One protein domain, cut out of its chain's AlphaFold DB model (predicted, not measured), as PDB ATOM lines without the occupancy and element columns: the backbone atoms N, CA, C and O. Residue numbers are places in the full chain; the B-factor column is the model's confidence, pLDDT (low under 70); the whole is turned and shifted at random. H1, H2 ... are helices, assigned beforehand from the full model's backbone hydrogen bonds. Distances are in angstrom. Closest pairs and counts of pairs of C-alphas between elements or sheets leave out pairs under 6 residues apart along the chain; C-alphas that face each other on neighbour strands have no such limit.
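Overview. This is residues 50 to 143 of the 395 residues of the protein "Flavastacin" of Bacteroidetes bacterium ADurb.Bin302 (UniProt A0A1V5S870). The longest helix, H4, runs partly side by side with H1, which sits in the middle of a loose, elongated set of helices; H3 packs slantwise on H1 at a steep tilt, and the short H2 folds back on H1 as a helical hairpin. Beyond one end of H4 the small helix H5 sticks out with the last residues, residues 132 to 143, and the stretch from the end of H3 into H4, residues 99 to 112, stands free too. The printed part has 94 residues, with five named helices in the order H1, H2, H3, H4, H5 and no named strand; the class is all helix. The whole is loose, with a radius of gyration of the C-alphas of 16.3 A, and spans 50 by 32 by 20 A.

Along the chain. H4 is residues 109 to 129, 30.7 A from C-alpha 109 at (-31.521, 11.420, 93.898) to C-alpha 129. H1 is residues 50 to 65, 22.1 A long, and begins at C-alpha 50 at (-7.140, 6.169, 111.948). H3 is residues 85 to 101, 24.3 A. H2 is residues 77 to 82. H5 is residues 132 to 139 and ends at C-alpha 139 at (-12.039, 13.361, 131.937).

Arrangement. H1 is the hub, touching H2, H3 and H4. H4 touches H1 with residues 120 to 128 alone, at a shallow tilt of 12 degrees, opposite ways; their closest C-alphas, those of Tyr 56 and Leu 124, are 7.4 A apart. H3 touches H1 with residues 85 to 92 alone, at a steep tilt of 48 degrees, the same way; the closest C-alphas are those of Asn 54 and Ile 85, 6.6 A apart. H2 touches H1 at a shallow tilt of 25 degrees, opposite ways, with the C-alphas of Glu 62 and Lys 77 closest at 7.0 A. H5 and H4 are close but not clearly touching, with the C-alphas of Leu 128 and Val 134 closest at 7.0 A. H3 and H4 are apart. The helix packing is mostly aligned, but only just: 2 of 3 touching pairs are at a shallow tilt. In H1, H3, H4 and H5 every O i to N i+4 pair is within hydrogen-bond range; in H2 it is 0 of 2, beside 2 of 3 O i to N i+3 pairs.

Size, cuts and confidence. The two C-alphas farthest apart, those of Asn 69 and Asp 142, are 51.7 A apart. The printed part has no cut. The link from H1 to H2, 11 residues, is long. The mean pLDDT of the printed part is 72.3, and residues 68 to 79, 102 to 111, 129 and 131 to 143 are under 70.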
ATOM      1  N   SER A  50      -7.383   6.514 113.349       71.44
ATOM      2  CA  SER A  50      -7.140   6.169 111.948       71.44
ATOM      3  C   SER A  50      -8.033   5.021 111.462       71.44
ATOM      4  O   SER A  50      -8.500   5.065 110.323       71.44
ATOM      5  N   GLU A  51      -8.352   4.048 112.320       80.75
ATOM      6  CA  GLU A  51      -9.289   2.960 112.005       80.75
ATOM      7  C   GLU A  51     -10.728   3.469 111.821       80.75
ATOM      8  O   GLU A  51     -11.360   3.162 110.807       80.75
ATOM      9  N   ILE A  52     -11.228   4.313 112.736       80.81
ATOM     10  CA  ILE A  52     -12.549   4.955 112.601       80.81
ATOM     11  C   ILE A  52     -12.586   5.814 111.330       80.81
ATOM     12  O   ILE A  52     -13.527   5.716 110.544       80.81
ATOM     13  N   LYS A  53     -11.550   6.623 111.075       83.31
ATOM     14  CA  LYS A  53     -11.470   7.440 109.858       83.31
ATOM     15  C   LYS A  53     -11.521   6.575 108.592       83.31
ATOM     16  O   LYS A  53     -12.312   6.873 107.699       83.31
ATOM     17  N   ASN A  54     -10.720   5.508 108.516       86.56
ATOM     18  CA  ASN A  54     -10.701   4.617 107.355       86.56
ATOM     19  C   ASN A  54     -12.058   3.922 107.141       86.56
ATOM     20  O   ASN A  54     -12.553   3.921 106.019       86.56
ATOM     21  N   LYS A  55     -12.704   3.429 108.208       89.38
ATOM     22  CA  LYS A  55     -14.045   2.814 108.161       89.38
ATOM     23  C   LYS A  55     -15.072   3.702 107.448       89.38
ATOM     24  O   LYS A  55     -15.791   3.227 106.572       89.38
ATOM     25  N   TYR A  56     -15.145   4.989 107.793       91.88
ATOM     26  CA  TYR A  56     -16.100   5.900 107.149       91.88
ATOM     27  C   TYR A  56     -15.690   6.292 105.724       91.88
ATOM     28  O   TYR A  56     -16.567   6.470 104.881       91.88
ATOM     29  N   ILE A  57     -14.390   6.373 105.418       91.38
ATOM     30  CA  ILE A  57     -13.933   6.543 104.031       91.38
ATOM     31  C   ILE A  57     -14.366   5.347 103.168       91.38
ATOM     32  O   ILE A  57     -14.890   5.559 102.077       91.38
ATOM     33  N   ASP A  58     -14.216   4.118 103.667       90.62
ATOM     34  CA  ASP A  58     -14.621   2.903 102.951       90.62
ATOM     35  C   ASP A  58     -16.135   2.878 102.690       90.62
ATOM     36  O   ASP A  58     -16.547   2.694 101.548       90.62
ATOM     37  N   ILE A  59     -16.962   3.204 103.694       91.19
ATOM     38  CA  ILE A  59     -18.423   3.365 103.530       91.19
ATOM     39  C   ILE A  59     -18.761   4.362 102.406       91.19
ATOM     40  O   ILE A  59     -19.672   4.121 101.612       91.19
ATOM     41  N   ALA A  60     -18.042   5.485 102.324       91.00
ATOM     42  CA  ALA A  60     -18.294   6.506 101.314       91.00
ATOM     43  C   ALA A  60     -17.845   6.079  99.910       91.00
ATOM     44  O   ALA A  60     -18.605   6.256  98.959       91.00
ATOM     45  N   LEU A  61     -16.648   5.497  99.772       88.88
ATOM     46  CA  LEU A  61     -16.141   5.013  98.485       88.88
ATOM     47  C   LEU A  61     -16.979   3.841  97.956       88.88
ATOM     48  O   LEU A  61     -17.289   3.801  96.766       88.88
ATOM     49  N   GLU A  62     -17.411   2.923  98.826       87.25
ATOM     50  CA  GLU A  62     -18.348   1.867  98.451       87.25
ATOM     51  C   GLU A  62     -19.705   2.432  98.020       87.25
ATOM     52  O   GLU A  62     -20.263   1.962  97.029       87.25
ATOM     53  N   HIS A  63     -20.245   3.438  98.718       87.19
ATOM     54  CA  HIS A  63     -21.507   4.069  98.326       87.19
ATOM     55  C   HIS A  63     -21.421   4.683  96.920       87.19
ATOM     56  O   HIS A  63     -22.253   4.360  96.070       87.19
ATOM     57  N   GLU A  64     -20.388   5.486  96.637       84.69
ATOM     58  CA  GLU A  64     -20.189   6.083  95.309       84.69
ATOM     59  C   GLU A  64     -19.954   5.018  94.218       84.69
ATOM     60  O   GLU A  64     -20.541   5.122  93.141       84.69
ATOM     61  N   LEU A  65     -19.197   3.943  94.493       78.88
ATOM     62  CA  LEU A  65     -19.005   2.829  93.545       78.88
ATOM     63  C   LEU A  65     -20.296   2.098  93.158       78.88
ATOM     64  O   LEU A  65     -20.354   1.480  92.095       78.88
ATOM     65  N   ASN A  66     -21.314   2.097  94.021       77.62
ATOM     66  CA  ASN A  66     -22.577   1.410  93.750       77.62
ATOM     67  C   ASN A  66     -23.579   2.275  92.958       77.62
ATOM     68  O   ASN A  66     -24.665   1.787  92.632       77.62
ATOM     69  N   LYS A  67     -23.261   3.540  92.638       75.69
ATOM     70  CA  LYS A  67     -24.182   4.421  91.906       75.69
ATOM     71  C   LYS A  67     -24.258   4.044  90.420       75.69
ATOM     72  O   LYS A  67     -23.233   3.993  89.745       75.69
ATOM     73  N   PRO A  68     -25.463   3.846  89.850       57.22
ATOM     74  CA  PRO A  68     -25.618   3.215  88.536       57.22
ATOM     75  C   PRO A  68     -25.195   4.066  87.325       57.22
ATOM     76  O   PRO A  68     -25.161   3.532  86.222       57.22
ATOM     77  N   ASN A  69     -24.909   5.364  87.494       53.84
ATOM     78  CA  ASN A  69     -24.685   6.310  86.387       53.84
ATOM     79  C   ASN A  69     -23.452   7.226  86.544       53.84
ATOM     80  O   ASN A  69     -23.232   8.074  85.680       53.84
ATOM     81  N   GLU A  70     -22.649   7.095  87.606       54.12
ATOM     82  CA  GLU A  70     -21.452   7.930  87.777       54.12
ATOM     83  C   GLU A  70     -20.204   7.248  87.193       54.12
ATOM     84  O   GLU A  70     -19.723   6.229  87.679       54.12
ATOM     85  N   SER A  71     -19.645   7.844  86.138       47.75
ATOM     86  CA  SER A  71     -18.404   7.410  85.475       47.75
ATOM     87  C   SER A  71     -17.123   7.793  86.243       47.75
ATOM     88  O   SER A  71     -16.013   7.660  85.719       47.75
ATOM     89  N   SER A  72     -17.291   8.262  87.482       49.53
ATOM     90  CA  SER A  72     -16.330   8.980  88.326       49.53
ATOM     91  C   SER A  72     -15.253   8.088  88.960       49.53
ATOM     92  O   SER A  72     -14.166   8.568  89.278       49.53
ATOM     93  N   LEU A  73     -15.522   6.786  89.121       52.62
ATOM     94  CA  LEU A  73     -14.627   5.823  89.771       52.62
ATOM     95  C   LEU A  73     -14.400   4.590  88.883       52.62
ATOM     96  O   LEU A  73     -15.220   3.677  88.820       52.62
ATOM     97  N   ARG A  74     -13.235   4.518  88.227       51.78
ATOM     98  CA  ARG A  74     -12.791   3.335  87.461       51.78
ATOM     99  C   ARG A  74     -12.171   2.251  88.356       51.78
ATOM    100  O   ARG A  74     -11.092   1.748  88.053       51.78
ATOM    101  N   PHE A  75     -12.834   1.890  89.451       53.59
ATOM    102  CA  PHE A  75     -12.313   0.916  90.411       53.59
ATOM    103  C   PHE A  75     -13.353  -0.158  90.731       53.59
ATOM    104  O   PHE A  75     -14.503   0.139  91.036       53.59
ATOM    105  N   ALA A  76     -12.956  -1.429  90.658       55.50
ATOM    106  CA  ALA A  76     -13.763  -2.516  91.206       55.50
ATOM    107  C   ALA A  76     -13.724  -2.452  92.743       55.50
ATOM    108  O   ALA A  76     -12.723  -2.010  93.302       55.50
ATOM    109  N   LYS A  77     -14.751  -2.959  93.441       56.19
ATOM    110  CA  LYS A  77     -14.786  -2.982  94.923       56.19
ATOM    111  C   LYS A  77     -13.527  -3.587  95.558       56.19
ATOM    112  O   LYS A  77     -13.057  -3.088  96.571       56.19
ATOM    113  N   GLN A  78     -12.956  -4.603  94.910       53.34
ATOM    114  CA  GLN A  78     -11.704  -5.250  95.312       53.34
ATOM    115  C   GLN A  78     -10.513  -4.270  95.417       53.34
ATOM    116  O   GLN A  78      -9.638  -4.465  96.253       53.34
ATOM    117  N   ALA A  79     -10.506  -3.182  94.641       66.25
ATOM    118  CA  ALA A  79      -9.459  -2.169  94.716       66.25
ATOM    119  C   ALA A  79      -9.554  -1.299  95.984       66.25
ATOM    120  O   ALA A  79      -8.515  -0.927  96.512       66.25
ATOM    121  N   ILE A  80     -10.749  -1.013  96.533       73.50
ATOM    122  CA  ILE A  80     -10.870  -0.209  97.774       73.50
ATOM    123  C   ILE A  80     -10.172  -0.916  98.939       73.50
ATOM    124  O   ILE A  80      -9.439  -0.286  99.699       73.50
ATOM    125  N   THR A  81     -10.358  -2.232  99.061       74.69
ATOM    126  CA  THR A  81      -9.716  -3.045 100.106       74.69
ATOM    127  C   THR A  81      -8.198  -3.160  99.951       74.69
ATOM    128  O   THR A  81      -7.518  -3.471 100.924       74.69
ATOM    129  N   GLU A  82      -7.669  -2.904  98.753       81.38
ATOM    130  CA  GLU A  82      -6.235  -2.939  98.438       81.38
ATOM    131  C   GLU A  82      -5.578  -1.539  98.510       81.38
ATOM    132  O   GLU A  82      -4.357  -1.445  98.623       81.38
ATOM    133  N   MET A  83      -6.365  -0.454  98.492       84.38
ATOM    134  CA  MET A  83      -5.877   0.930  98.581       84.38
ATOM    135  C   MET A  83      -5.346   1.290  99.974       84.38
ATOM    136  O   MET A  83      -5.956   1.004 101.008       84.38
ATOM    137  N   THR A  84      -4.251   2.045  99.994       88.00
ATOM    138  CA  THR A  84      -3.748   2.734 101.189       88.00
ATOM    139  C   THR A  84      -4.690   3.861 101.631       88.00
ATOM    140  O   THR A  84      -5.463   4.405 100.838       88.00
ATOM    141  N   ILE A  85      -4.609   4.270 102.903       83.44
ATOM    142  CA  ILE A  85      -5.440   5.365 103.432       83.44
ATOM    143  C   ILE A  85      -5.227   6.689 102.672       83.44
ATOM    144  O   ILE A  85      -6.189   7.425 102.457       83.44
ATOM    145  N   ASP A  86      -4.008   6.961 102.196       84.81
ATOM    146  CA  ASP A  86      -3.692   8.165 101.420       84.81
ATOM    147  C   ASP A  86      -4.333   8.131 100.024       84.81
ATOM    148  O   ASP A  86      -4.914   9.124  99.585       84.81
ATOM    149  N   GLU A  87      -4.318   6.982  99.340       86.94
ATOM    150  CA  GLU A  87      -5.023   6.806  98.060       86.94
ATOM    151  C   GLU A  87      -6.535   6.997  98.220       86.94
ATOM    152  O   GLU A  87      -7.169   7.654  97.390       86.94
ATOM    153  N   LYS A  88      -7.114   6.493  99.317       89.38
ATOM    154  CA  LYS A  88      -8.536   6.685  99.629       89.38
ATOM    155  C   LYS A  88      -8.871   8.149  99.935       89.38
ATOM    156  O   LYS A  88      -9.885   8.654  99.454       89.38
ATOM    157  N   ILE A  89      -8.014   8.859 100.676       87.75
ATOM    158  CA  ILE A  89      -8.161  10.305 100.922       87.75
ATOM    159  C   ILE A  89      -8.118  11.080  99.595       87.75
ATOM    160  O   ILE A  89      -9.005  11.897  99.347       87.75
ATOM    161  N   ASN A  90      -7.160  10.783  98.714       87.75
ATOM    162  CA  ASN A  90      -7.037  11.420  97.396       87.75
ATOM    163  C   ASN A  90      -8.268  11.158  96.502       87.75
ATOM    164  O   ASN A  90      -8.715  12.052  95.777       87.75
ATOM    165  N   ALA A  91      -8.864   9.962  96.582       87.81
ATOM    166  CA  ALA A  91     -10.118   9.644  95.899       87.81
ATOM    167  C   ALA A  91     -11.297  10.483  96.432       87.81
ATOM    168  O   ALA A  91     -12.008  11.104  95.641       87.81
ATOM    169  N   ILE A  92     -11.466  10.589  97.759       90.69
ATOM    170  CA  ILE A  92     -12.493  11.449  98.381       90.69
ATOM    171  C   ILE A  92     -12.301  12.926  98.000       90.69
ATOM    172  O   ILE A  92     -13.283  13.626  97.734       90.69
ATOM    173  N   GLN A  93     -11.059  13.410  97.934       89.75
ATOM    174  CA  GLN A  93     -10.759  14.781  97.507       89.75
ATOM    175  C   GLN A  93     -11.165  15.015  96.047       89.75
ATOM    176  O   GLN A  93     -11.897  15.963  95.766       89.75
ATOM    177  N   SER A  94     -10.802  14.094  95.149       86.75
ATOM    178  CA  SER A  94     -11.165  14.143  93.725       86.75
ATOM    179  C   SER A  94     -12.686  14.138  93.508       86.75
ATOM    180  O   SER A  94     -13.212  14.944  92.741       86.75
ATOM    181  N   LEU A  95     -13.415  13.275  94.227       88.06
ATOM    182  CA  LEU A  95     -14.884  13.227  94.215       88.06
ATOM    183  C   LEU A  95     -15.507  14.531  94.733       88.06
ATOM    184  O   LEU A  95     -16.503  15.007  94.192       88.06
ATOM    185  N   THR A  96     -14.907  15.141  95.758       90.06
ATOM    186  CA  THR A  96     -15.388  16.412  96.321       90.06
ATOM    187  C   THR A  96     -15.212  17.568  95.340       90.06
ATOM    188  O   THR A  96     -16.120  18.384  95.186       90.06
ATOM    189  N   GLU A  97     -14.084  17.626  94.632       87.56
ATOM    190  CA  GLU A  97     -13.856  18.611  93.572       87.56
ATOM    191  C   GLU A  97     -14.847  18.440  92.416       87.56
ATOM    192  O   GLU A  97     -15.440  19.425  91.972       87.56
ATOM    193  N   GLN A  98     -15.102  17.199  91.988       84.12
ATOM    194  CA  GLN A  98     -16.110  16.892  90.971       84.12
ATOM    195  C   GLN A  98     -17.500  17.373  91.407       84.12
ATOM    196  O   GLN A  98     -18.057  18.249  90.739       84.12
ATOM    197  N   LYS A  99     -18.012  16.904  92.556       86.06
ATOM    198  CA  LYS A  99     -19.341  17.269  93.083       86.06
ATOM    199  C   LYS A  99     -19.509  18.778  93.304       86.06
ATOM    200  O   LYS A  99     -20.579  19.312  93.026       86.06
ATOM    201  N   ASN A 100     -18.462  19.490  93.736       86.88
ATOM    202  CA  ASN A 100     -18.493  20.953  93.888       86.88
ATOM    203  C   ASN A 100     -18.357  21.719  92.553       86.88
ATOM    204  O   ASN A 100     -18.777  22.874  92.472       86.88
ATOM    205  N   SER A 101     -17.774  21.118  91.509       77.38
ATOM    206  CA  SER A 101     -17.661  21.725  90.171       77.38
ATOM    207  C   SER A 101     -18.958  21.614  89.363       77.38
ATOM    208  O   SER A 101     -19.341  22.539  88.641       77.38
ATOM    209  N   THR A 102     -19.672  20.500  89.520       65.75
ATOM    210  CA  THR A 102     -20.996  20.298  88.948       65.75
ATOM    211  C   THR A 102     -22.022  21.056  89.776       65.75
ATOM    212  O   THR A 102     -22.469  20.574  90.811       65.75
ATOM    213  N   SER A 103     -22.435  22.235  89.301       51.03
ATOM    214  CA  SER A 103     -23.647  22.914  89.782       51.03
ATOM    215  C   SER A 103     -24.852  21.991  89.557       51.03
ATOM    216  O   SER A 103     -25.421  21.948  88.461       51.03
ATOM    217  N   PHE A 104     -25.159  21.159  90.556       44.81
ATOM    218  CA  PHE A 104     -26.058  20.029  90.369       44.81
ATOM    219  C   PHE A 104     -27.500  20.517  90.265       44.81
ATOM    220  O   PHE A 104     -28.016  21.245  91.117       44.81
ATOM    221  N   LYS A 105     -28.155  20.128  89.171       42.50
ATOM    222  CA  LYS A 105     -29.585  20.360  88.997       42.50
ATOM    223  C   LYS A 105     -30.316  19.393  89.908       42.50
ATOM    224  O   LYS A 105     -30.260  18.196  89.652       42.50
ATOM    225  N   SER A 106     -31.025  19.948  90.888       39.31
ATOM    226  CA  SER A 106     -31.858  19.184  91.812       39.31
ATOM    227  C   SER A 106     -32.693  18.125  91.085       39.31
ATOM    228  O   SER A 106     -33.590  18.448  90.301       39.31
ATOM    229  N   THR A 107     -32.392  16.861  91.358       43.22
ATOM    230  CA  THR A 107     -33.246  15.714  91.033       43.22
ATOM    231  C   THR A 107     -33.473  14.893  92.299       43.22
ATOM    232  O   THR A 107     -32.728  15.019  93.267       43.22
ATOM    233  N   ASN A 108     -34.495  14.032  92.319       45.34
ATOM    234  CA  ASN A 108     -34.886  13.294  93.532       45.34
ATOM    235  C   ASN A 108     -33.775  12.401  94.131       45.34
ATOM    236  O   ASN A 108     -33.896  11.982  95.279       45.34
ATOM    237  N   ASN A 109     -32.694  12.132  93.390       50.69
ATOM    238  CA  ASN A 109     -31.521  11.420  93.898       50.69
ATOM    239  C   ASN A 109     -30.740  12.232  94.951       50.69
ATOM    240  O   ASN A 109     -30.212  11.637  95.886       50.69
ATOM    241  N   ASP A 110     -30.713  13.567  94.842       58.00
ATOM    242  CA  ASP A 110     -29.901  14.432  95.714       58.00
ATOM    243  C   ASP A 110     -30.365  14.379  97.177       58.00
ATOM    244  O   ASP A 110     -29.550  14.456  98.091       58.00
ATOM    245  N   VAL A 111     -31.672  14.197  97.415       62.25
ATOM    246  CA  VAL A 111     -32.239  14.077  98.772       62.25
ATOM    247  C   VAL A 111     -31.787  12.775  99.439       62.25
ATOM    248  O   VAL A 111     -31.389  12.792 100.598       62.25
ATOM    249  N   SER A 112     -31.782  11.666  98.694       74.69
ATOM    250  CA  SER A 112     -31.342  10.351  99.186       74.69
ATOM    251  C   SER A 112     -29.835  10.318  99.488       74.69
ATOM    252  O   SER A 112     -29.407   9.748 100.492       74.69
ATOM    253  N   GLU A 113     -29.021  10.984  98.659       83.06
ATOM    254  CA  GLU A 113     -27.581  11.143  98.903       83.06
ATOM    255  C   GLU A 113     -27.303  12.015 100.137       83.06
ATOM    256  O   GLU A 113     -26.493  11.645 100.994       83.06
ATOM    257  N   ASP A 114     -28.005  13.143 100.278       85.81
ATOM    258  CA  ASP A 114     -27.864  14.003 101.450       85.81
ATOM    259  C   ASP A 114     -28.314  13.291 102.734       85.81
ATOM    260  O   ASP A 114     -27.604  13.358 103.737       85.81
ATOM    261  N   GLU A 115     -29.444  12.578 102.730       88.88
ATOM    262  CA  GLU A 115     -29.894  11.760 103.866       88.88
ATOM    263  C   GLU A 115     -28.839  10.721 104.269       88.88
ATOM    264  O   GLU A 115     -28.476  10.644 105.448       88.88
ATOM    265  N   PHE A 116     -28.276   9.987 103.301       91.94
ATOM    266  CA  PHE A 116     -27.221   9.005 103.554       91.94
ATOM    267  C   PHE A 116     -25.992   9.636 104.224       91.94
ATOM    268  O   PHE A 116     -25.551   9.163 105.274       91.94
ATOM    269  N   TYR A 117     -25.446  10.723 103.671       92.75
ATOM    270  CA  TYR A 117     -24.230  11.334 104.217       92.75
ATOM    271  C   TYR A 117     -24.457  12.117 105.516       92.75
ATOM    272  O   TYR A 117     -23.560  12.156 106.367       92.75
ATOM    273  N   ASN A 118     -25.649  12.683 105.734       87.94
ATOM    274  CA  ASN A 118     -26.028  13.231 107.040       87.94
ATOM    275  C   ASN A 118     -26.090  12.114 108.102       87.94
ATOM    276  O   ASN A 118     -25.545  12.295 109.193       87.94
ATOM    277  N   LEU A 119     -26.656  10.943 107.774       89.19
ATOM    278  CA  LEU A 119     -26.681   9.779 108.667       89.19
ATOM    279  C   LEU A 119     -25.268   9.261 108.981       89.19
ATOM    280  O   LEU A 119     -24.937   9.086 110.152       89.19
ATOM    281  N   GLN A 120     -24.393   9.094 107.979       92.69
ATOM    282  CA  GLN A 120     -23.005   8.678 108.245       92.69
ATOM    283  C   GLN A 120     -22.226   9.711 109.071       92.69
ATOM    284  O   GLN A 120     -21.404   9.337 109.904       92.69
ATOM    285  N   THR A 121     -22.513  11.005 108.899       86.75
ATOM    286  CA  THR A 121     -21.937  12.070 109.737       86.75
ATOM    287  C   THR A 121     -22.383  11.944 111.197       86.75
ATOM    288  O   THR A 121     -21.556  12.095 112.096       86.75
ATOM    289  N   ALA A 122     -23.664  11.654 111.448       83.56
ATOM    290  CA  ALA A 122     -24.186  11.446 112.798       83.56
ATOM    291  C   ALA A 122     -23.563  10.203 113.460       83.56
ATOM    292  O   ALA A 122     -23.026  10.311 114.563       83.56
ATOM    293  N   ASN A 123     -23.535   9.072 112.746       86.88
ATOM    294  CA  ASN A 123     -22.934   7.817 113.210       86.88
ATOM    295  C   ASN A 123     -21.451   7.993 113.589       86.88
ATOM    296  O   ASN A 123     -21.022   7.542 114.651       86.88
ATOM    297  N   LEU A 124     -20.677   8.706 112.760       84.44
ATOM    298  CA  LEU A 124     -19.270   9.020 113.031       84.44
ATOM    299  C   LEU A 124     -19.100   9.814 114.333       84.44
ATOM    300  O   LEU A 124     -18.212   9.511 115.128       84.44
ATOM    301  N   ILE A 125     -19.930  10.836 114.551       76.44
ATOM    302  CA  ILE A 125     -19.872  11.670 115.761       76.44
ATOM    303  C   ILE A 125     -20.231  10.841 117.003       76.44
ATOM    304  O   ILE A 125     -19.561  10.957 118.029       76.44
ATOM    305  N   GLU A 126     -21.243   9.976 116.913       79.25
ATOM    306  CA  GLU A 126     -21.641   9.063 117.989       79.25
ATOM    307  C   GLU A 126     -20.525   8.060 118.337       79.25
ATOM    308  O   GLU A 126     -20.195   7.879 119.510       79.25
ATOM    309  N   GLU A 127     -19.888   7.457 117.331       80.19
ATOM    310  CA  GLU A 127     -18.796   6.496 117.508       80.19
ATOM    311  C   GLU A 127     -17.528   7.140 118.088       80.19
ATOM    312  O   GLU A 127     -16.917   6.579 118.998       80.19
ATOM    313  N   LEU A 128     -17.172   8.350 117.638       73.38
ATOM    314  CA  LEU A 128     -16.080   9.133 118.224       73.38
ATOM    315  C   LEU A 128     -16.360   9.491 119.691       73.38
ATOM    316  O   LEU A 128     -15.466   9.383 120.526       73.38
ATOM    317  N   ASN A 129     -17.592   9.884 120.029       68.31
ATOM    318  CA  ASN A 129     -17.964  10.231 121.404       68.31
ATOM    319  C   ASN A 129     -17.990   9.018 122.354       68.31
ATOM    320  O   ASN A 129     -17.815   9.198 123.558       68.31
ATOM    321  N   ARG A 130     -18.174   7.793 121.836       70.38
ATOM    322  CA  ARG A 130     -18.099   6.536 122.610       70.38
ATOM    323  C   ARG A 130     -16.689   5.948 122.735       70.38
ATOM    324  O   ARG A 130     -16.520   4.928 123.402       70.38
ATOM    325  N   ASN A 131     -15.682   6.541 122.098       68.44
ATOM    326  CA  ASN A 131     -14.319   6.018 122.135       68.44
ATOM    327  C   ASN A 131     -13.644   6.306 123.499       68.44
ATOM    328  O   ASN A 131     -13.567   7.475 123.893       68.44
ATOM    329  N   PRO A 132     -13.092   5.305 124.214       63.97
ATOM    330  CA  PRO A 132     -12.447   5.509 125.511       63.97
ATOM    331  C   PRO A 132     -11.306   6.520 125.498       63.97
ATOM    332  O   PRO A 132     -11.168   7.257 126.463       63.97
ATOM    333  N   LEU A 133     -10.523   6.617 124.418       57.69
ATOM    334  CA  LEU A 133      -9.430   7.592 124.324       57.69
ATOM    335  C   LEU A 133      -9.958   9.032 124.237       57.69
ATOM    336  O   LEU A 133      -9.310   9.964 124.713       57.69
ATOM    337  N   VAL A 134     -11.151   9.222 123.660       53.94
ATOM    338  CA  VAL A 134     -11.858  10.511 123.659       53.94
ATOM    339  C   VAL A 134     -12.396  10.822 125.053       53.94
ATOM    340  O   VAL A 134     -12.223  11.945 125.522       53.94
ATOM    341  N   ILE A 135     -12.995   9.838 125.728       55.66
ATOM    342  CA  ILE A 135     -13.541   9.989 127.084       55.66
ATOM    343  C   ILE A 135     -12.414  10.284 128.088       55.66
ATOM    344  O   ILE A 135     -12.469  11.292 128.779       55.66
ATOM    345  N   GLU A 136     -11.331   9.506 128.086       53.34
ATOM    346  CA  GLU A 136     -10.151   9.689 128.944       53.34
ATOM    347  C   GLU A 136      -9.483  11.065 128.729       53.34
ATOM    348  O   GLU A 136      -9.016  11.707 129.675       53.34
ATOM    349  N   ALA A 137      -9.458  11.565 127.486       46.72
ATOM    350  CA  ALA A 137      -8.974  12.910 127.171       46.72
ATOM    351  C   ALA A 137      -9.926  14.032 127.635       46.72
ATOM    352  O   ALA A 137      -9.465  15.147 127.898       46.72
ATOM    353  N   ILE A 138     -11.233  13.760 127.739       43.44
ATOM    354  CA  ILE A 138     -12.238  14.677 128.296       43.44
ATOM    355  C   ILE A 138     -12.164  14.679 129.828       43.44
ATOM    356  O   ILE A 138     -12.079  15.753 130.415       43.44
ATOM    357  N   GLU A 139     -12.115  13.513 130.473       45.69
ATOM    358  CA  GLU A 139     -12.039  13.361 131.937       45.69
ATOM    359  C   GLU A 139     -10.769  13.987 132.534       45.69
ATOM    360  O   GLU A 139     -10.797  14.526 133.638       45.69
ATOM    361  N   ARG A 140      -9.657  14.001 131.785       42.22
ATOM    362  CA  ARG A 140      -8.427  14.733 132.151       42.22
ATOM    363  C   ARG A 140      -8.526  16.258 132.019       42.22
ATOM    364  O   ARG A 140      -7.575  16.958 132.382       42.22
ATOM    365  N   SER A 141      -9.628  16.778 131.484       39.25
ATOM    366  CA  SER A 141      -9.913  18.209 131.403       39.25
ATOM    367  C   SER A 141     -11.035  18.583 132.378       39.25
ATOM    368  O   SER A 141     -12.199  18.307 132.116       39.25
ATOM    369  N   ASP A 142     -10.679  19.222 133.500       41.34
ATOM    370  CA  ASP A 142     -11.587  19.599 134.603       41.34
ATOM    371  C   ASP A 142     -12.762  20.511 134.152       41.34
ATOM    372  O   ASP A 142     -12.706  21.732 134.334       41.34
ATOM    373  N   LYS A 143     -13.833  19.964 133.554       44.53
ATOM    374  CA  LYS A 143     -15.040  20.720 133.154       44.53
ATOM    375  C   LYS A 143     -16.345  19.934 133.284       44.53
ATOM    376  O   LYS A 143     -16.439  18.768 132.932       44.53
TER     377      LYS A 143